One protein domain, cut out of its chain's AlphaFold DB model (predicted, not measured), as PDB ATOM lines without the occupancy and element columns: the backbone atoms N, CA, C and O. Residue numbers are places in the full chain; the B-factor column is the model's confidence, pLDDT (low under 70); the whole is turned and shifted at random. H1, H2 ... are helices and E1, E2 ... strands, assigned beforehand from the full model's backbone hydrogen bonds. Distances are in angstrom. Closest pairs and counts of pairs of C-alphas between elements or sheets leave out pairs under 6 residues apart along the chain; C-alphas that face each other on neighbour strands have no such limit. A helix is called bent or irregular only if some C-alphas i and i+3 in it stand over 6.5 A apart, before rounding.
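AT A GLANCE: This is residues 3 to 148 of the 317 residues of an uncharacterized protein of Ruminiclostridium cellobioparum subsp. termitidis CT1112 (UniProt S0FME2). A strongly twisted four-stranded sheet lies between two long helices, H1 over one face and H2 over the other. H2 also stands between this sheet and a small two-stranded sheet, E3 and E4, while the short helices H3 and H4 bridge from E4 towards E6. The printed part has 146 residues with four named helices and six named strands, in the order E1, H1, E2, H2, E3, E4, H3, E5, E6, H4; the class is mixed, helices and strands. The larger sheet runs E2, E1, E5, E6 and is mixed; the smaller is parallel. The whole is compact, with a radius of gyration of the C-alphas of 15.2 A and spans of 45 by 33 by 25 A.

HOW THE PARTS SIT: In the larger sheet, E1, residues 3 to 7, is parallel to the edge strand E2, residues 32 to 37, with N 34 and O 3 at 2.8 A. E1 is antiparallel to E5, residues 109 to 112, with N 4 and O 111 at 2.9 A. E5 and E6, residues 115 to 120, form an antiparallel hairpin, with N 117 and O 110 at 2.8 A. H1, residues 10 to 27, is on this sheet at a height of 8.9 A, over E1 and along the strands, at 16 degrees to E1 on the local plane. E1, H1 and E2 form a strand-helix-strand unit, two parallel neighbour strands joined through a helix, with a right-handed crossover. H2, residues 43 to 58, is on the opposite face at a height of 9.5 A and runs across the strands, at 64 degrees to E1 on the local plane; its C-alpha 55 is 5.0 A from C-alpha 115 of E6, the closest pair. These are three layers, helices on both faces of a sheet. E3, residues 67 to 71, and E4, residues 95 to 99, are parallel, with N 69 and O 96 at 2.8 A. The closest C-alphas of H2 and E3, those of Ile 53 and Ile 68, are 7.4 A apart. H3, residues 100 to 106, only grazes the larger sheet with residues 104 to 106. It touches H4, residues 123 to 126, where the C-alphas of Arg 102 and Ala 126 are 5.0 A apart. Every O i to N i+4 pair is within hydrogen-bond range in H2, 11 of 14 in H1 and 0 of 3 in H3, which has 3 of 4 O i to N i+3 pairs within range; H4 is too short for an O i to N i+4 pair.

IN THESE COORDINATES: E1 begins at C-alpha 3 (101.634, 84.171, 105.530) and is 13.2 A long. H1 is 24.9 A, E2 15.8 A, H2 22.9 A, E3 12.4 A, E4 12.9 A, H3 10.6 A, E5 10.4 A and E6 15.1 A from first to last C-alpha. H3 is only just irregular, with C-alphas 101 and 104 6.6 A apart. H4 is 5.4 A long and ends at C-alpha 126 (80.866, 73.581, 104.307).

THE WHOLE: The two C-alphas farthest apart, those of Lys 29 and Asn 76, are 47.8 A apart. The printed part has no cut. The link from E3 to E4 is long, 23 residues. Residues 127 to 148 hold no named element, but residues 147 to 148 pair in parallel with 118 to 119 of E6. The mean pLDDT of the printed part is 73.5, and 52 residues are under 70, among them 71 to 96 and 128 to 137.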
ATOM      1  N   VAL A   3     102.517  85.310 105.783       92.56
ATOM      2  CA  VAL A   3     101.634  84.171 105.530       92.56
ATOM      3  C   VAL A   3     100.649  84.077 106.677       92.56
ATOM      4  O   VAL A   3     101.053  84.104 107.833       92.56
ATOM      5  N   LYS A   4      99.363  83.960 106.367       94.81
ATOM      6  CA  LYS A   4      98.309  83.766 107.362       94.81
ATOM      7  C   LYS A   4      97.890  82.310 107.358       94.81
ATOM      8  O   LYS A   4      97.521  81.782 106.307       94.81
ATOM      9  N   LEU A   5      97.930  81.684 108.523       93.19
ATOM     10  CA  LEU A   5      97.503  80.308 108.716       93.19
ATOM     11  C   LEU A   5      96.317  80.288 109.669       93.19
ATOM     12  O   LEU A   5      96.428  80.667 110.834       93.19
ATOM     13  N   PHE A   6      95.176  79.837 109.160       91.94
ATOM     14  CA  PHE A   6      93.939  79.790 109.920       91.94
ATOM     15  C   PHE A   6      93.653  78.381 110.436       91.94
ATOM     16  O   PHE A   6      93.765  77.406 109.686       91.94
ATOM     17  N   TYR A   7      93.221  78.275 111.695       89.31
ATOM     18  CA  TYR A   7      92.830  77.011 112.327       89.31
ATOM     19  C   TYR A   7      91.826  77.218 113.475       89.31
ATOM     20  O   TYR A   7      91.740  78.299 114.056       89.31
ATOM     21  N   LEU A   8      91.071  76.169 113.820       84.00
ATOM     22  CA  LEU A   8      89.980  76.203 114.808       84.00
ATOM     23  C   LEU A   8      90.269  75.438 116.097       84.00
ATOM     24  O   LEU A   8      89.679  75.717 117.137       84.00
ATOM     25  N   ASN A   9      91.138  74.426 116.063       80.44
ATOM     26  CA  ASN A   9      91.390  73.605 117.247       80.44
ATOM     27  C   ASN A   9      92.853  73.165 117.390       80.44
ATOM     28  O   ASN A   9      93.664  73.243 116.468       80.44
ATOM     29  N   ARG A  10      93.194  72.657 118.580       76.06
ATOM     30  CA  ARG A  10      94.554  72.191 118.904       76.06
ATOM     31  C   ARG A  10      95.051  71.050 118.011       76.06
ATOM     32  O   ARG A  10      96.258  70.929 117.849       76.06
ATOM     33  N   LYS A  11      94.165  70.215 117.451       79.12
ATOM     34  CA  LYS A  11      94.583  69.145 116.526       79.12
ATOM     35  C   LYS A  11      95.069  69.741 115.204       79.12
ATOM     36  O   LYS A  11      96.124  69.356 114.721       79.12
ATOM     37  N   GLN A  12      94.358  70.740 114.684       82.94
ATOM     38  CA  GLN A  12      94.777  71.488 113.493       82.94
ATOM     39  C   GLN A  12      96.054  72.305 113.733       82.94
ATOM     40  O   GLN A  12      96.819  72.526 112.803       82.94
ATOM     41  N   ARG A  13      96.351  72.683 114.983       80.88
ATOM     42  CA  ARG A  13      97.629  73.319 115.329       80.88
ATOM     43  C   ARG A  13      98.847  72.404 115.115       80.88
ATOM     44  O   ARG A  13      99.909  72.882 114.756       80.88
ATOM     45  N   GLN A  14      98.716  71.091 115.296       78.62
ATOM     46  CA  GLN A  14      99.827  70.178 114.988       78.62
ATOM     47  C   GLN A  14     100.085  70.102 113.478       78.62
ATOM     48  O   GLN A  14     101.231  70.036 113.049       78.62
ATOM     49  N   GLN A  15      99.020  70.164 112.672       82.38
ATOM     50  CA  GLN A  15      99.131  70.270 111.213       82.38
ATOM     51  C   GLN A  15      99.746  71.616 110.801       82.38
ATOM     52  O   GLN A  15     100.494  71.677 109.833       82.38
ATOM     53  N   PHE A  16      99.467  72.683 111.555       84.88
ATOM     54  CA  PHE A  16     100.064  74.002 111.355       84.88
ATOM     55  C   PHE A  16     101.597  73.963 111.447       84.88
ATOM     56  O   PHE A  16     102.244  74.506 110.555       84.88
ATOM     57  N   ASP A  17     102.175  73.291 112.451       86.62
ATOM     58  CA  ASP A  17     103.639  73.261 112.626       86.62
ATOM     59  C   ASP A  17     104.322  72.630 111.398       86.62
ATOM     60  O   ASP A  17     105.368  73.082 110.932       86.62
ATOM     61  N   GLU A  18     103.698  71.599 110.828       88.50
ATOM     62  CA  GLU A  18     104.179  70.935 109.619       88.50
ATOM     63  C   GLU A  18     104.033  71.811 108.366       88.50
ATOM     64  O   GLU A  18     104.971  71.917 107.573       88.50
ATOM     65  N   ILE A  19     102.889  72.484 108.209       91.81
ATOM     66  CA  ILE A  19     102.668  73.448 107.123       91.81
ATOM     67  C   ILE A  19     103.712  74.570 107.195       91.81
ATOM     68  O   ILE A  19     104.305  74.913 106.176       91.81
ATOM     69  N   GLU A  20     103.984  75.117 108.381       92.69
ATOM     70  CA  GLU A  20     105.010  76.143 108.591       92.69
ATOM     71  C   GLU A  20     106.400  75.670 108.146       92.69
ATOM     72  O   GLU A  20     107.093  76.400 107.428       92.69
ATOM     73  N   VAL A  21     106.803  74.457 108.539       92.69
ATOM     74  CA  VAL A  21     108.096  73.883 108.142       92.69
ATOM     75  C   VAL A  21     108.200  73.805 106.624       92.69
ATOM     76  O   VAL A  21     109.167  74.312 106.055       92.69
ATOM     77  N   PHE A  22     107.188  73.251 105.955       94.38
ATOM     78  CA  PHE A  22     107.198  73.137 104.501       94.38
ATOM     79  C   PHE A  22     107.151  74.498 103.801       94.38
ATOM     80  O   PHE A  22     107.887  74.717 102.842       94.38
ATOM     81  N   LEU A  23     106.361  75.459 104.283       93.19
ATOM     82  CA  LEU A  23     106.344  76.808 103.712       93.19
ATOM     83  C   LEU A  23     107.730  77.466 103.787       93.19
ATOM     84  O   LEU A  23     108.171  78.094 102.823       93.19
ATOM     85  N   LYS A  24     108.446  77.311 104.904       92.50
ATOM     86  CA  LYS A  24     109.803  77.856 105.050       92.50
ATOM     87  C   LYS A  24     110.844  77.099 104.227       92.50
ATOM     88  O   LYS A  24     111.793  77.725 103.757       92.50
ATOM     89  N   GLU A  25     110.676  75.789 104.059       91.62
ATOM     90  CA  GLU A  25     111.556  74.935 103.253       91.62
ATOM     91  C   GLU A  25     111.427  75.234 101.753       91.62
ATOM     92  O   GLU A  25     112.442  75.438 101.090       91.62
ATOM     93  N   TYR A  26     110.196  75.294 101.236       88.88
ATOM     94  CA  TYR A  26     109.918  75.378  99.798       88.88
ATOM     95  C   TYR A  26     109.710  76.812  99.301       88.88
ATOM     96  O   TYR A  26     110.219  77.171  98.246       88.88
ATOM     97  N   ILE A  27     108.995  77.661 100.049       88.62
ATOM     98  CA  ILE A  27     108.663  79.014  99.576       88.62
ATOM     99  C   ILE A  27     109.746  80.010  99.980       88.62
ATOM    100  O   ILE A  27     110.375  80.631  99.122       88.62
ATOM    101  N   TYR A  28     109.952  80.224 101.285       89.12
ATOM    102  CA  TYR A  28     110.945  81.191 101.757       89.12
ATOM    103  C   TYR A  28     111.289  81.025 103.243       89.12
ATOM    104  O   TYR A  28     110.433  81.097 104.120       89.12
ATOM    105  N   LYS A  29     112.579  80.897 103.559       87.88
ATOM    106  CA  LYS A  29     113.043  80.632 104.934       87.88
ATOM    107  C   LYS A  29     112.654  81.699 105.967       87.88
ATOM    108  O   LYS A  29     112.453  81.368 107.131       87.88
ATOM    109  N   ASN A  30     112.543  82.968 105.557       87.06
ATOM    110  CA  ASN A  30     112.251  84.091 106.457       87.06
ATOM    111  C   ASN A  30     110.775  84.526 106.374       87.06
ATOM    112  O   ASN A  30     110.465  85.714 106.479       87.06
ATOM    113  N   LEU A  31     109.855  83.589 106.124       88.88
ATOM    114  CA  LEU A  31     108.424  83.876 106.193       88.88
ATOM    115  C   LEU A  31     108.029  84.338 107.593       88.88
ATOM    116  O   LEU A  31     108.354  83.686 108.586       88.88
ATOM    117  N   MET A  32     107.281  85.440 107.653       89.38
ATOM    118  CA  MET A  32     106.545  85.817 108.850       89.38
ATOM    119  C   MET A  32     105.198  85.110 108.795       89.38
ATOM    120  O   MET A  32     104.402  85.377 107.895       89.38
ATOM    121  N   ILE A  33     104.964  84.195 109.727       90.44
ATOM    122  CA  ILE A  33     103.711  83.454 109.813       90.44
ATOM    123  C   ILE A  33     102.852  84.090 110.903       90.44
ATOM    124  O   ILE A  33     103.331  84.387 111.996       90.44
ATOM    125  N   GLU A  34     101.606  84.375 110.549       91.81
ATOM    126  CA  GLU A  34     100.579  84.892 111.436       91.81
ATOM    127  C   GLU A  34      99.578  83.775 111.749       91.81
ATOM    128  O   GLU A  34      98.851  83.291 110.872       91.81
ATOM    129  N   ASP A  35      99.555  83.383 113.019       88.81
ATOM    130  CA  ASP A  35      98.771  82.264 113.530       88.81
ATOM    131  C   ASP A  35      97.373  82.751 113.906       88.81
ATOM    132  O   ASP A  35      97.149  83.331 114.975       88.81
ATOM    133  N   LEU A  36      96.401  82.507 113.032       88.56
ATOM    134  CA  LEU A  36      95.035  82.989 113.201       88.56
ATOM    135  C   LEU A  36      94.147  81.881 113.763       88.56
ATOM    136  O   LEU A  36      93.474  81.147 113.036       88.56
ATOM    137  N   TYR A  37      94.162  81.776 115.092       85.44
ATOM    138  CA  TYR A  37      93.297  80.867 115.836       85.44
ATOM    139  C   TYR A  37      91.884  81.429 115.991       85.44
ATOM    140  O   TYR A  37      91.733  82.573 116.414       85.44
ATOM    141  N   ILE A  38      90.868  80.621 115.697       77.44
ATOM    142  CA  ILE A  38      89.452  80.977 115.851       77.44
ATOM    143  C   ILE A  38      88.842  80.002 116.870       77.44
ATOM    144  O   ILE A  38      88.717  78.815 116.576       77.44
ATOM    145  N   LEU A  39      88.521  80.462 118.086       67.50
ATOM    146  CA  LEU A  39      88.201  79.576 119.222       67.50
ATOM    147  C   LEU A  39      86.795  79.789 119.795       67.50
ATOM    148  O   LEU A  39      86.050  78.824 119.964       67.50
ATOM    149  N   ASN A  40      86.469  81.024 120.172       57.00
ATOM    150  CA  ASN A  40      85.396  81.344 121.114       57.00
ATOM    151  C   ASN A  40      84.444  82.453 120.647       57.00
ATOM    152  O   ASN A  40      83.517  82.767 121.390       57.00
ATOM    153  N   TYR A  41      84.594  82.955 119.420       60.06
ATOM    154  CA  TYR A  41      83.686  83.938 118.818       60.06
ATOM    155  C   TYR A  41      83.570  85.217 119.668       60.06
ATOM    156  O   TYR A  41      82.469  85.653 120.002       60.06
ATOM    157  N   ASP A  42      84.720  85.781 120.052       60.72
ATOM    158  CA  ASP A  42      84.848  87.153 120.556       60.72
ATOM    159  C   ASP A  42      85.102  88.147 119.399       60.72
ATOM    160  O   ASP A  42      85.249  87.739 118.245       60.72
ATOM    161  N   ASP A  43      85.176  89.451 119.690       57.28
ATOM    162  CA  ASP A  43      85.429  90.502 118.684       57.28
ATOM    163  C   ASP A  43      86.706  90.237 117.851       57.28
ATOM    164  O   ASP A  43      86.809  90.615 116.681       57.28
ATOM    165  N   MET A  44      87.702  89.560 118.437       61.91
ATOM    166  CA  MET A  44      88.937  89.187 117.742       61.91
ATOM    167  C   MET A  44      88.714  88.023 116.776       61.91
ATOM    168  O   MET A  44      89.260  88.028 115.672       61.91
ATOM    169  N   ASP A  45      87.905  87.041 117.155       70.56
ATOM    170  CA  ASP A  45      87.484  85.968 116.263       70.56
ATOM    171  C   ASP A  45      86.574  86.490 115.141       70.56
ATOM    172  O   ASP A  45      86.686  86.005 114.014       70.56
ATOM    173  N   GLU A  46      85.752  87.516 115.388       71.06
ATOM    174  CA  GLU A  46      84.986  88.202 114.339       71.06
ATOM    175  C   GLU A  46      85.919  88.844 113.303       71.06
ATOM    176  O   GLU A  46      85.763  88.619 112.098       71.06
ATOM    177  N   LEU A  47      86.946  89.575 113.752       75.44
ATOM    178  CA  LEU A  47      87.947  90.164 112.862       75.44
ATOM    179  C   LEU A  47      88.684  89.089 112.046       75.44
ATOM    180  O   LEU A  47      88.892  89.257 110.843       75.44
ATOM    181  N   ARG A  48      89.056  87.965 112.666       81.62
ATOM    182  CA  ARG A  48      89.741  86.849 111.987       81.62
ATOM    183  C   ARG A  48      88.842  86.131 110.988       81.62
ATOM    184  O   ARG A  48      89.282  85.863 109.873       81.62
ATOM    185  N   CYS A  49      87.589  85.859 111.348       77.31
ATOM    186  CA  CYS A  49      86.594  85.301 110.431       77.31
ATOM    187  C   CYS A  49      86.367  86.241 109.247       77.31
ATOM    188  O   CYS A  49      86.290  85.796 108.102       77.31
ATOM    189  N   SER A  50      86.345  87.545 109.508       77.56
ATOM    190  CA  SER A  50      86.207  88.561 108.473       77.56
ATOM    191  C   SER A  50      87.379  88.552 107.498       77.56
ATOM    192  O   SER A  50      87.213  88.469 106.280       77.56
ATOM    193  N   GLN A  51      88.598  88.555 108.032       85.19
ATOM    194  CA  GLN A  51      89.808  88.420 107.226       85.19
ATOM    195  C   GLN A  51      89.801  87.122 106.413       85.19
ATOM    196  O   GLN A  51      90.068  87.163 105.212       85.19
ATOM    197  N   TYR A  52      89.453  85.993 107.037       87.06
ATOM    198  CA  TYR A  52      89.353  84.698 106.371       87.06
ATOM    199  C   TYR A  52      88.392  84.755 105.185       87.06
ATOM    200  O   TYR A  52      88.763  84.374 104.077       87.06
ATOM    201  N   ILE A  53      87.173  85.261 105.387       82.00
ATOM    202  CA  ILE A  53      86.172  85.276 104.327       82.00
ATOM    203  C   ILE A  53      86.569  86.252 103.214       82.00
ATOM    204  O   ILE A  53      86.396  85.914 102.049       82.00
ATOM    205  N   ASN A  54      87.151  87.416 103.516       82.38
ATOM    206  CA  ASN A  54      87.658  88.316 102.469       82.38
ATOM    207  C   ASN A  54      88.724  87.648 101.594       82.38
ATOM    208  O   ASN A  54      88.668  87.751 100.368       82.38
ATOM    209  N   LEU A  55      89.658  86.926 102.215       88.38
ATOM    210  CA  LEU A  55      90.705  86.184 101.511       88.38
ATOM    211  C   LEU A  55      90.142  84.984 100.743       88.38
ATOM    212  O   LEU A  55      90.579  84.700  99.634       88.38
ATOM    213  N   LEU A  56      89.155  84.284 101.303       84.75
ATOM    214  CA  LEU A  56      88.456  83.215 100.598       84.75
ATOM    215  C   LEU A  56      87.735  83.778  99.372       84.75
ATOM    216  O   LEU A  56      87.809  83.197  98.293       84.75
ATOM    217  N   LYS A  57      87.072  84.929  99.513       78.81
ATOM    218  CA  LYS A  57      86.349  85.565  98.416       78.81
ATOM    219  C   LYS A  57      87.270  86.040  97.298       78.81
ATOM    220  O   LYS A  57      86.881  85.934  96.145       78.81
ATOM    221  N   SER A  58      88.494  86.487  97.561       78.81
ATOM    222  CA  SER A  58      89.412  86.791  96.450       78.81
ATOM    223  C   SER A  58      89.762  85.541  95.621       78.81
ATOM    224  O   SER A  58      89.908  85.629  94.397       78.81
ATOM    225  N   SER A  59      89.753  84.364  96.250       79.81
ATOM    226  CA  SER A  59      90.114  83.078  95.639       79.81
ATOM    227  C   SER A  59      88.950  82.287  95.019       79.81
ATOM    228  O   SER A  59      89.159  81.179  94.523       79.81
ATOM    229  N   VAL A  60      87.726  82.826  94.991       76.00
ATOM    230  CA  VAL A  60      86.541  82.178  94.377       76.00
ATOM    231  C   VAL A  60      86.126  82.853  93.072       76.00
ATOM    232  O   VAL A  60      86.369  84.044  92.869       76.00
ATOM    233  N   ILE A  61      85.469  82.099  92.178       65.62
ATOM    234  CA  ILE A  61      85.088  82.551  90.819       65.62
ATOM    235  C   ILE A  61      84.217  83.818  90.850       65.62
ATOM    236  O   ILE A  61      84.375  84.678  89.990       65.62
ATOM    237  N   LYS A  62      83.351  83.971  91.861       57.00
ATOM    238  CA  LYS A  62      82.290  84.993  91.888       57.00
ATOM    239  C   LYS A  62      82.306  85.878  93.138       57.00
ATOM    240  O   LYS A  62      81.307  85.983  93.844       57.00
ATOM    241  N   TYR A  63      83.447  86.476  93.462       59.44
ATOM    242  CA  TYR A  63      83.613  87.221  94.716       59.44
ATOM    243  C   TYR A  63      82.575  88.342  94.944       59.44
ATOM    244  O   TYR A  63      82.327  88.691  96.091       59.44
ATOM    245  N   GLU A  64      81.906  88.875  93.918       57.69
ATOM    246  CA  GLU A  64      80.860  89.906  94.085       57.69
ATOM    247  C   GLU A  64      79.431  89.343  94.174       57.69
ATOM    248  O   GLU A  64      78.546  90.009  94.709       57.69
ATOM    249  N   ASP A  65      79.199  88.101  93.743       55.59
ATOM    250  CA  ASP A  65      77.844  87.592  93.470       55.59
ATOM    251  C   ASP A  65      77.161  86.917  94.667       55.59
ATOM    252  O   ASP A  65      75.982  86.558  94.597       55.59
ATOM    253  N   PHE A  66      77.892  86.679  95.757       59.56
ATOM    254  CA  PHE A  66      77.360  85.953  96.906       59.56
ATOM    255  C   PHE A  66      77.899  86.442  98.243       59.56
ATOM    256  O   PHE A  66      79.046  86.879  98.376       59.56
ATOM    257  N   ASN A  67      77.059  86.314  99.263       67.75
ATOM    258  CA  ASN A  67      77.424  86.562 100.651       67.75
ATOM    259  C   ASN A  67      77.637  85.233 101.377       67.75
ATOM    260  O   ASN A  67      76.851  84.301 101.196       67.75
ATOM    261  N   ILE A  68      78.712  85.152 102.165       70.94
ATOM    262  CA  ILE A  68      79.064  83.972 102.960       70.94
ATOM    263  C   ILE A  68      78.787  84.285 104.422       70.94
ATOM    264  O   ILE A  68      79.495  85.091 105.015       70.94
ATOM    265  N   ILE A  69      77.793  83.619 104.996       69.19
ATOM    266  CA  ILE A  69      77.333  83.838 106.362       69.19
ATOM    267  C   ILE A  69      77.669  82.610 107.205       69.19
ATOM    268  O   ILE A  69      77.344  81.482 106.832       69.19
ATOM    269  N   ILE A  70      78.293  82.830 108.363       70.38
ATOM    270  CA  ILE A  70      78.555  81.783 109.355       70.38
ATOM    271  C   ILE A  70      77.474  81.882 110.434       70.38
ATOM    272  O   ILE A  70      77.434  82.849 111.190       70.38
ATOM    273  N   LYS A  71      76.585  80.886 110.509       64.25
ATOM    274  CA  LYS A  71      75.472  80.865 111.469       64.25
ATOM    275  C   LYS A  71      75.887  80.244 112.800       64.25
ATOM    276  O   LYS A  71      76.503  79.175 112.842       64.25
ATOM    277  N   ASN A  72      75.469  80.874 113.899       57.19
ATOM    278  CA  ASN A  72      75.556  80.300 115.238       57.19
ATOM    279  C   ASN A  72      74.221  79.624 115.594       57.19
ATOM    280  O   ASN A  72      73.208  80.298 115.726       57.19
ATOM    281  N   ASN A  73      74.220  78.302 115.781       51.00
ATOM    282  CA  ASN A  73      73.001  77.514 116.030       51.00
ATOM    283  C   ASN A  73      72.407  77.680 117.449       51.00
ATOM    284  O   ASN A  73      71.436  77.007 117.781       51.00
ATOM    285  N   ASN A  74      72.974  78.540 118.303       48.38
ATOM    286  CA  ASN A  74      72.563  78.651 119.709       48.38
ATOM    287  C   ASN A  74      71.435  79.665 119.986       48.38
ATOM    288  O   ASN A  74      71.003  79.775 121.134       48.38
ATOM    289  N   SER A  75      70.918  80.370 118.980       44.72
ATOM    290  CA  SER A  75      69.766  81.268 119.133       44.72
ATOM    291  C   SER A  75      68.968  81.380 117.834       44.72
ATOM    292  O   SER A  75      69.538  81.367 116.751       44.72
ATOM    293  N   ASN A  76      67.647  81.562 117.942       43.03
ATOM    294  CA  ASN A  76      66.752  81.919 116.823       43.03
ATOM    295  C   ASN A  76      66.997  83.343 116.272       43.03
ATOM    296  O   ASN A  76      66.256  83.816 115.415       43.03
ATOM    297  N   GLU A  77      68.016  84.028 116.780       42.66
ATOM    298  CA  GLU A  77      68.552  85.267 116.242       42.66
ATOM    299  C   GLU A  77      69.838  84.891 115.495       42.66
ATOM    300  O   GLU A  77      70.756  84.334 116.096       42.66
ATOM    301  N   ASP A  78      69.874  85.123 114.181       41.62
ATOM    302  CA  ASP A  78      71.053  84.940 113.326       41.62
ATOM    303  C   ASP A  78      72.166  85.904 113.806       41.62
ATOM    304  O   ASP A  78      72.224  87.051 113.370       41.62
ATOM    305  N   VAL A  79      73.025  85.484 114.747       42.84
ATOM    306  CA  VAL A  79      73.884  86.442 115.487       42.84
ATOM    307  C   VAL A  79      75.048  87.018 114.670       42.84
ATOM    308  O   VAL A  79      75.517  88.088 115.024       42.84
ATOM    309  N   TYR A  80      75.492  86.433 113.550       46.47
ATOM    310  CA  TYR A  80      76.573  87.056 112.765       46.47
ATOM    311  C   TYR A  80      76.378  86.902 111.257       46.47
ATOM    312  O   TYR A  80      76.437  85.807 110.702       46.47
ATOM    313  N   THR A  81      76.163  88.032 110.582       47.97
ATOM    314  CA  THR A  81      76.103  88.110 109.120       47.97
ATOM    315  C   THR A  81      77.428  88.648 108.615       47.97
ATOM    316  O   THR A  81      77.659  89.853 108.643       47.97
ATOM    317  N   TYR A  82      78.309  87.764 108.151       51.66
ATOM    318  CA  TYR A  82      79.494  88.228 107.453       51.66
ATOM    319  C   TYR A  82      79.158  88.515 105.986       51.66
ATOM    320  O   TYR A  82      78.656  87.664 105.253       51.66
ATOM    321  N   PHE A  83      79.425  89.738 105.545       48.69
ATOM    322  CA  PHE A  83      79.295  90.127 104.149       48.69
ATOM    323  C   PHE A  83      80.690  90.280 103.585       48.69
ATOM    324  O   PHE A  83      81.446  91.145 104.008       48.69
ATOM    325  N   GLY A  84      81.026  89.489 102.578       40.19
ATOM    326  CA  GLY A  84      82.218  89.784 101.794       40.19
ATOM    327  C   GLY A  84      81.912  90.591 100.528       40.19
ATOM    328  O   GLY A  84      82.654  90.484  99.558       40.19
ATOM    329  N   GLY A  85      80.761  91.270 100.457       43.56
ATOM    330  CA  GLY A  85      80.319  92.074  99.312       43.56
ATOM    331  C   GLY A  85      80.193  93.561  99.659       43.56
ATOM    332  O   GLY A  85      80.003  93.915 100.819       43.56
ATOM    333  N   LEU A  86      80.255  94.431  98.645       39.16
ATOM    334  CA  LEU A  86      80.210  95.903  98.750       39.16
ATOM    335  C   LEU A  86      78.910  96.486  99.339       39.16
ATOM    336  O   LEU A  86      78.784  97.700  99.474       39.16
ATOM    337  N   SER A  87      77.929  95.657  99.690       41.28
ATOM    338  CA  SER A  87      76.657  96.131 100.215       41.28
ATOM    339  C   SER A  87      76.054  95.149 101.211       41.28
ATOM    340  O   SER A  87      75.519  94.108 100.836       41.28
ATOM    341  N   ALA A  88      76.067  95.546 102.484       40.31
ATOM    342  CA  ALA A  88      75.274  94.946 103.557       40.31
ATOM    343  C   ALA A  88      73.747  95.130 103.362       40.31
ATOM    344  O   ALA A  88      72.958  94.614 104.147       40.31
ATOM    345  N   TYR A  89      73.322  95.864 102.322       41.09
ATOM    346  CA  TYR A  89      71.931  96.266 102.073       41.09
ATOM    347  C   TYR A  89      71.326  95.688 100.792       41.09
ATOM    348  O   TYR A  89      70.141  95.885 100.525       41.09
ATOM    349  N   VAL A  90      72.110  94.990  99.972       41.66
ATOM    350  CA  VAL A  90      71.597  94.380  98.746       41.66
ATOM    351  C   VAL A  90      71.239  92.941  99.066       41.66
ATOM    352  O   VAL A  90      72.087  92.153  99.482       41.66
ATOM    353  N   TYR A  91      69.971  92.607  98.837       42.34
ATOM    354  CA  TYR A  91      69.479  91.248  98.649       42.34
ATOM    355  C   TYR A  91      70.282  90.576  97.523       42.34
ATOM    356  O   TYR A  91      69.817  90.473  96.390       42.34
ATOM    357  N   SER A  92      71.520  90.157  97.796       44.81
ATOM    358  CA  SER A  92      72.276  89.316  96.879       44.81
ATOM    359  C   SER A  92      71.435  88.064  96.671       44.81
ATOM    360  O   SER A  92      71.101  87.373  97.635       44.81
ATOM    361  N   THR A  93      71.081  87.766  95.430       49.72
ATOM    362  CA  THR A  93      70.180  86.662  95.075       49.72
ATOM    363  C   THR A  93      70.729  85.275  95.436       49.72
ATOM    364  O   THR A  93      70.006  84.286  95.319       49.72
ATOM    365  N   ALA A  94      71.988  85.178  95.886       55.66
ATOM    366  CA  ALA A  94      72.615  83.953  96.366       55.66
ATOM    367  C   ALA A  94      73.269  84.146  97.749       55.66
ATOM    368  O   ALA A  94      74.252  84.871  97.905       55.66
ATOM    369  N   ARG A  95      72.719  83.453  98.750       65.25
ATOM    370  CA  ARG A  95      73.230  83.358 100.125       65.25
ATOM    371  C   ARG A  95      73.937  82.014 100.304       65.25
ATOM    372  O   ARG A  95      73.387  80.986  99.911       65.25
ATOM    373  N   MET A  96      75.134  82.027 100.885       68.44
ATOM    374  CA  MET A  96      75.847  80.827 101.312       68.44
ATOM    375  C   MET A  96      75.887  80.774 102.827       68.44
ATOM    376  O   MET A  96      76.554  81.594 103.452       68.44
ATOM    377  N   ASP A  97      75.193  79.800 103.398       70.31
ATOM    378  CA  ASP A  97      75.197  79.577 104.836       70.31
ATOM    379  C   ASP A  97      76.173  78.460 105.201       70.31
ATOM    380  O   ASP A  97      76.215  77.415 104.545       70.31
ATOM    381  N   ILE A  98      76.954  78.695 106.251       72.56
ATOM    382  CA  ILE A  98      77.835  77.713 106.878       72.56
ATOM    383  C   ILE A  98      77.360  77.536 108.315       72.56
ATOM    384  O   ILE A  98      77.376  78.484 109.105       72.56
ATOM    385  N   SER A  99      76.948  76.323 108.674       69.44
ATOM    386  CA  SER A  99      76.706  75.968 110.070       69.44
ATOM    387  C   SER A  99      78.022  75.825 110.832       69.44
ATOM    388  O   SER A  99      79.029  75.358 110.296       69.44
ATOM    389  N   LYS A 100      77.999  76.163 112.126       69.25
ATOM    390  CA  LYS A 100      79.149  76.026 113.037       69.25
ATOM    391  C   LYS A 100      79.816  74.645 112.978       69.25
ATOM    392  O   LYS A 100      81.037  74.553 112.964       69.25
ATOM    393  N   GLU A 101      79.021  73.582 112.911       71.00
ATOM    394  CA  GLU A 101      79.503  72.192 112.842       71.00
ATOM    395  C   GLU A 101      80.300  71.904 111.564       71.00
ATOM    396  O   GLU A 101      81.181  71.049 111.550       71.00
ATOM    397  N   ARG A 102      80.017  72.637 110.483       76.31
ATOM    398  CA  ARG A 102      80.690  72.487 109.192       76.31
ATOM    399  C   ARG A 102      81.894  73.398 109.034       76.31
ATOM    400  O   ARG A 102      82.700  73.165 108.133       76.31
ATOM    401  N   LEU A 103      82.047  74.387 109.911       76.69
ATOM    402  CA  LEU A 103      83.162  75.324 109.880       76.69
ATOM    403  C   LEU A 103      84.505  74.584 109.944       76.69
ATOM    404  O   LEU A 103      85.426  74.946 109.226       76.69
ATOM    405  N   GLU A 104      84.589  73.477 110.691       78.25
ATOM    406  CA  GLU A 104      85.790  72.630 110.762       78.25
ATOM    407  C   GLU A 104      86.297  72.140 109.402       78.25
ATOM    408  O   GLU A 104      87.498  71.951 109.235       78.25
ATOM    409  N   THR A 105      85.412  71.987 108.415       83.25
ATOM    410  CA  THR A 105      85.773  71.533 107.060       83.25
ATOM    411  C   THR A 105      86.440  72.610 106.205       83.25
ATOM    412  O   THR A 105      86.922  72.315 105.113       83.25
ATOM    413  N   MET A 106      86.483  73.850 106.694       83.69
ATOM    414  CA  MET A 106      87.096  74.998 106.024       83.69
ATOM    415  C   MET A 106      88.532  75.273 106.488       83.69
ATOM    416  O   MET A 106      89.194  76.153 105.934       83.69
ATOM    417  N   PHE A 107      89.008  74.513 107.481       87.94
ATOM    418  CA  PHE A 107      90.322  74.666 108.096       87.94
ATOM    419  C   PHE A 107      91.080  73.322 108.144       87.94
ATOM    420  O   PHE A 107      90.454  72.262 108.217       87.94
ATOM    421  N   PRO A 108      92.422  73.341 108.159       91.19
ATOM    422  CA  PRO A 108      93.271  74.530 108.093       91.19
ATOM    423  C   PRO A 108      93.251  75.193 106.709       91.19
ATOM    424  O   PRO A 108      92.838  74.597 105.714       91.19
ATOM    425  N   ALA A 109      93.649  76.460 106.662       93.31
ATOM    426  CA  ALA A 109      93.697  77.238 105.431       93.31
ATOM    427  C   ALA A 109      94.890  78.192 105.438       93.31
ATOM    428  O   ALA A 109      95.263  78.717 106.491       93.31
ATOM    429  N   VAL A 110      95.471  78.420 104.262       95.00
ATOM    430  CA  VAL A 110      96.710  79.190 104.104       95.00
ATOM    431  C   VAL A 110      96.493  80.328 103.124       95.00
ATOM    432  O   VAL A 110      96.039  80.103 102.001       95.00
ATOM    433  N   ALA A 111      96.872  81.539 103.523       94.62
ATOM    434  CA  ALA A 111      96.850  82.716 102.671       94.62
ATOM    435  C   ALA A 111      98.236  83.361 102.557       94.62
ATOM    436  O   ALA A 111      98.941  83.540 103.550       94.62
ATOM    437  N   ILE A 112      98.604  83.740 101.335       90.88
ATOM    438  CA  ILE A 112      99.882  84.370 100.981       90.88
ATOM    439  C   ILE A 112      99.569  85.556 100.068       90.88
ATOM    440  O   ILE A 112      98.737  85.427  99.174       90.88
ATOM    441  N   MET A 113     100.227  86.703 100.278       83.62
ATOM    442  CA  MET A 113     100.063  87.905  99.437       83.62
ATOM    443  C   MET A 113      98.590  88.332  99.254       83.62
ATOM    444  O   MET A 113      98.127  88.559  98.141       83.62
ATOM    445  N   ASP A 114      97.847  88.425 100.362       82.75
ATOM    446  CA  ASP A 114      96.443  88.873 100.397       82.75
ATOM    447  C   ASP A 114      95.449  88.011  99.573       82.75
ATOM    448  O   ASP A 114      94.361  88.467  99.213       82.75
ATOM    449  N   ARG A 115      95.769  86.731  99.337       86.50
ATOM    450  CA  ARG A 115      94.838  85.738  98.769       86.50
ATOM    451  C   ARG A 115      94.915  84.394  99.481       86.50
ATOM    452  O   ARG A 115      95.970  84.020  99.995       86.50
ATOM    453  N   MET A 116      93.809  83.652  99.487       92.50
ATOM    454  CA  MET A 116      93.811  82.262  99.938       92.50
ATOM    455  C   MET A 116      94.483  81.380  98.881       92.50
ATOM    456  O   MET A 116      94.101  81.444  97.717       92.50
ATOM    457  N   VAL A 117      95.464  80.568  99.276       93.44
ATOM    458  CA  VAL A 117      96.248  79.717  98.361       93.44
ATOM    459  C   VAL A 117      96.120  78.224  98.657       93.44
ATOM    460  O   VAL A 117      96.288  77.424  97.744       93.44
ATOM    461  N   MET A 118      95.764  77.833  99.888       94.81
ATOM    462  CA  MET A 118      95.458  76.437 100.236       94.81
ATOM    463  C   MET A 118      94.160  76.348 101.022       94.81
ATOM    464  O   MET A 118      93.965  77.062 102.009       94.81
ATOM    465  N   LEU A 119      93.304  75.415 100.620       93.06
ATOM    466  CA  LEU A 119      92.016  75.128 101.242       93.06
ATOM    467  C   LEU A 119      91.824  73.614 101.388       93.06
ATOM    468  O   LEU A 119      92.392  72.858 100.603       93.06
ATOM    469  N   PRO A 120      91.009  73.132 102.341       91.44
ATOM    470  CA  PRO A 120      90.722  71.706 102.437       91.44
ATOM    471  C   PRO A 120      89.955  71.194 101.210       91.44
ATOM    472  O   PRO A 120      89.012  71.843 100.755       91.44
ATOM    473  N   THR A 121      90.271  69.990 100.720       86.81
ATOM    474  CA  THR A 121      89.535  69.328  99.614       86.81
ATOM    475  C   THR A 121      88.024  69.242  99.839       86.81
ATOM    476  O   THR A 121      87.241  69.279  98.891       86.81
ATOM    477  N   GLY A 122      87.593  69.174 101.099       80.38
ATOM    478  CA  GLY A 122      86.190  69.114 101.498       80.38
ATOM    479  C   GLY A 122      85.470  70.459 101.619       80.38
ATOM    480  O   GLY A 122      84.301  70.438 102.003       80.38
ATOM    481  N   ILE A 123      86.101  71.600 101.312       83.81
ATOM    482  CA  ILE A 123      85.553  72.935 101.626       83.81
ATOM    483  C   ILE A 123      84.158  73.183 101.041       83.81
ATOM    484  O   ILE A 123      83.319  73.821 101.670       83.81
ATOM    485  N   VAL A 124      83.857  72.631  99.864       78.00
ATOM    486  CA  VAL A 124      82.537  72.771  99.229       78.00
ATOM    487  C   VAL A 124      81.405  72.169 100.069       78.00
ATOM    488  O   VAL A 124      80.258  72.592  99.944       78.00
ATOM    489  N   ASN A 125      81.713  71.216 100.953       77.19
ATOM    490  CA  ASN A 125      80.739  70.615 101.864       77.19
ATOM    491  C   ASN A 125      80.373  71.540 103.033       77.19
ATOM    492  O   ASN A 125      79.359  71.294 103.694       77.19
ATOM    493  N   ALA A 126      81.155  72.599 103.270       76.31
ATOM    494  CA  ALA A 126      80.866  73.581 104.307       76.31
ATOM    495  C   ALA A 126      79.557  74.336 104.043       76.31
ATOM    496  O   ALA A 126      78.861  74.721 104.979       76.31
ATOM    497  N   PHE A 127      79.204  74.502 102.768       75.88
ATOM    498  CA  PHE A 127      78.099  75.346 102.333       75.88
ATOM    499  C   PHE A 127      76.770  74.579 102.263       75.88
ATOM    500  O   PHE A 127      76.666  73.499 101.678       75.88
ATOM    501  N   GLU A 128      75.720  75.164 102.833       65.00
ATOM    502  CA  GLU A 128      74.340  74.666 102.803       65.00
ATOM    503  C   GLU A 128      73.608  75.124 101.530       65.00
ATOM    504  O   GLU A 128      72.602  75.825 101.591       65.00
ATOM    505  N   VAL A 129      74.134  74.789 100.346       61.97
ATOM    506  CA  VAL A 129      73.580  75.283  99.069       61.97
ATOM    507  C   VAL A 129      73.437  74.169  98.034       61.97
ATOM    508  O   VAL A 129      74.118  73.144  98.098       61.97
ATOM    509  N   ASP A 130      72.542  74.379  97.063       58.81
ATOM    510  CA  ASP A 130      72.397  73.554  95.863       58.81
ATOM    511  C   ASP A 130      73.757  73.399  95.161       58.81
ATOM    512  O   ASP A 130      74.260  74.323  94.510       58.81
ATOM    513  N   LYS A 131      74.359  72.214  95.324       55.53
ATOM    514  CA  LYS A 131      75.697  71.863  94.825       55.53
ATOM    515  C   LYS A 131      75.849  72.132  93.323       55.53
ATOM    516  O   LYS A 131      76.961  72.401  92.873       55.53
ATOM    517  N   SER A 132      74.749  72.128  92.563       52.53
ATOM    518  CA  SER A 132      74.749  72.401  91.121       52.53
ATOM    519  C   SER A 132      75.144  73.841  90.754       52.53
ATOM    520  O   SER A 132      75.620  74.078  89.646       52.53
ATOM    521  N   ARG A 133      75.003  74.807  91.676       52.12
ATOM    522  CA  ARG A 133      75.311  76.233  91.434       52.12
ATOM    523  C   ARG A 133      76.750  76.633  91.787       52.12
ATOM    524  O   ARG A 133      77.190  77.726  91.404       52.12
ATOM    525  N   PHE A 134      77.461  75.776  92.527       56.25
ATOM    526  CA  PHE A 134      78.730  76.103  93.195       56.25
ATOM    527  C   PHE A 134      79.774  74.981  93.160       56.25
ATOM    528  O   PHE A 134      80.722  75.008  93.938       56.25
ATOM    529  N   SER A 135      79.652  74.025  92.235       52.81
ATOM    530  CA  SER A 135      80.619  72.928  92.058       52.81
ATOM    531  C   SER A 135      82.064  73.391  91.795       52.81
ATOM    532  O   SER A 135      82.981  72.587  91.893       52.81
ATOM    533  N   TRP A 136      82.270  74.677  91.497       58.12
ATOM    534  CA  TRP A 136      83.554  75.303  91.164       58.12
ATOM    535  C   TRP A 136      83.832  76.518  92.059       58.12
ATOM    536  O   TRP A 136      84.062  77.621  91.567       58.12
ATOM    537  N   LEU A 137      83.682  76.358  93.379       67.94
ATOM    538  CA  LEU A 137      83.777  77.488  94.302       67.94
ATOM    539  C   LEU A 137      85.190  78.110  94.315       67.94
ATOM    540  O   LEU A 137      85.284  79.293  93.979       67.94
ATOM    541  N   PRO A 138      86.283  77.380  94.622       77.06
ATOM    542  CA  PRO A 138      87.629  77.928  94.489       77.06
ATOM    543  C   PRO A 138      88.018  77.983  93.010       77.06
ATOM    544  O   PRO A 138      87.804  77.030  92.260       77.06
ATOM    545  N   LYS A 139      88.612  79.100  92.592       78.38
ATOM    546  CA  LYS A 139      89.326  79.170  91.313       78.38
ATOM    547  C   LYS A 139      90.528  78.204  91.350       78.38
ATOM    548  O   LYS A 139      91.059  77.957  92.436       78.38
ATOM    549  N   PRO A 140      91.010  77.723  90.193       79.06
ATOM    550  CA  PRO A 140      92.340  77.122  90.098       79.06
ATOM    551  C   PRO A 140      93.422  78.085  90.611       79.06
ATOM    552  O   PRO A 140      93.261  79.308  90.499       79.06
ATOM    553  N   LEU A 141      94.513  77.552  91.167       82.88
ATOM    554  CA  LEU A 141      95.604  78.336  91.759       82.88
ATOM    555  C   LEU A 141      96.173  79.358  90.755       82.88
ATOM    556  O   LEU A 141      96.363  80.532  91.080       82.88
ATOM    557  N   GLU A 142      96.325  78.940  89.503       75.00
ATOM    558  CA  GLU A 142      96.844  79.717  88.378       75.00
ATOM    559  C   GLU A 142      95.972  80.944  88.055       75.00
ATOM    560  O   GLU A 142      96.443  81.927  87.479       75.00
ATOM    561  N   ALA A 143      94.692  80.902  88.446       71.94
ATOM    562  CA  ALA A 143      93.696  81.952  88.214       71.94
ATOM    563  C   ALA A 143      93.600  82.927  89.397       71.94
ATOM    564  O   ALA A 143      92.654  83.715  89.484       71.94
ATOM    565  N   GLY A 144      94.537  82.844  90.343       78.00
ATOM    566  CA  GLY A 144      94.443  83.555  91.613       78.00
ATOM    567  C   GLY A 144      93.602  82.832  92.662       78.00
ATOM    568  O   GLY A 144      93.165  83.470  93.614       78.00
ATOM    569  N   GLY A 145      93.331  81.541  92.465       86.62
ATOM    570  CA  GLY A 145      92.559  80.714  93.378       86.62
ATOM    571  C   GLY A 145      93.398  79.982  94.416       86.62
ATOM    572  O   GLY A 145      94.411  80.496  94.881       86.62
ATOM    573  N   ALA A 146      92.963  78.774  94.776       89.94
ATOM    574  CA  ALA A 146      93.587  77.977  95.826       89.94
ATOM    575  C   ALA A 146      93.717  76.506  95.424       89.94
ATOM    576  O   ALA A 146      92.840  75.951  94.762       89.94
ATOM    577  N   VAL A 147      94.781  75.861  95.902       91.50
ATOM    578  CA  VAL A 147      94.938  74.407  95.836       91.50
ATOM    579  C   VAL A 147      94.069  73.760  96.904       91.50
ATOM    580  O   VAL A 147      94.014  74.211  98.052       91.50
ATOM    581  N   LEU A 148      93.395  72.682  96.518       90.56
ATOM    582  CA  LEU A 148      92.620  71.845  97.419       90.56
ATOM    583  C   LEU A 148      93.501  70.727  97.988       90.56
ATOM    584  O   LEU A 148      94.007  69.899  97.239       90.56
TER     585      LEU A 148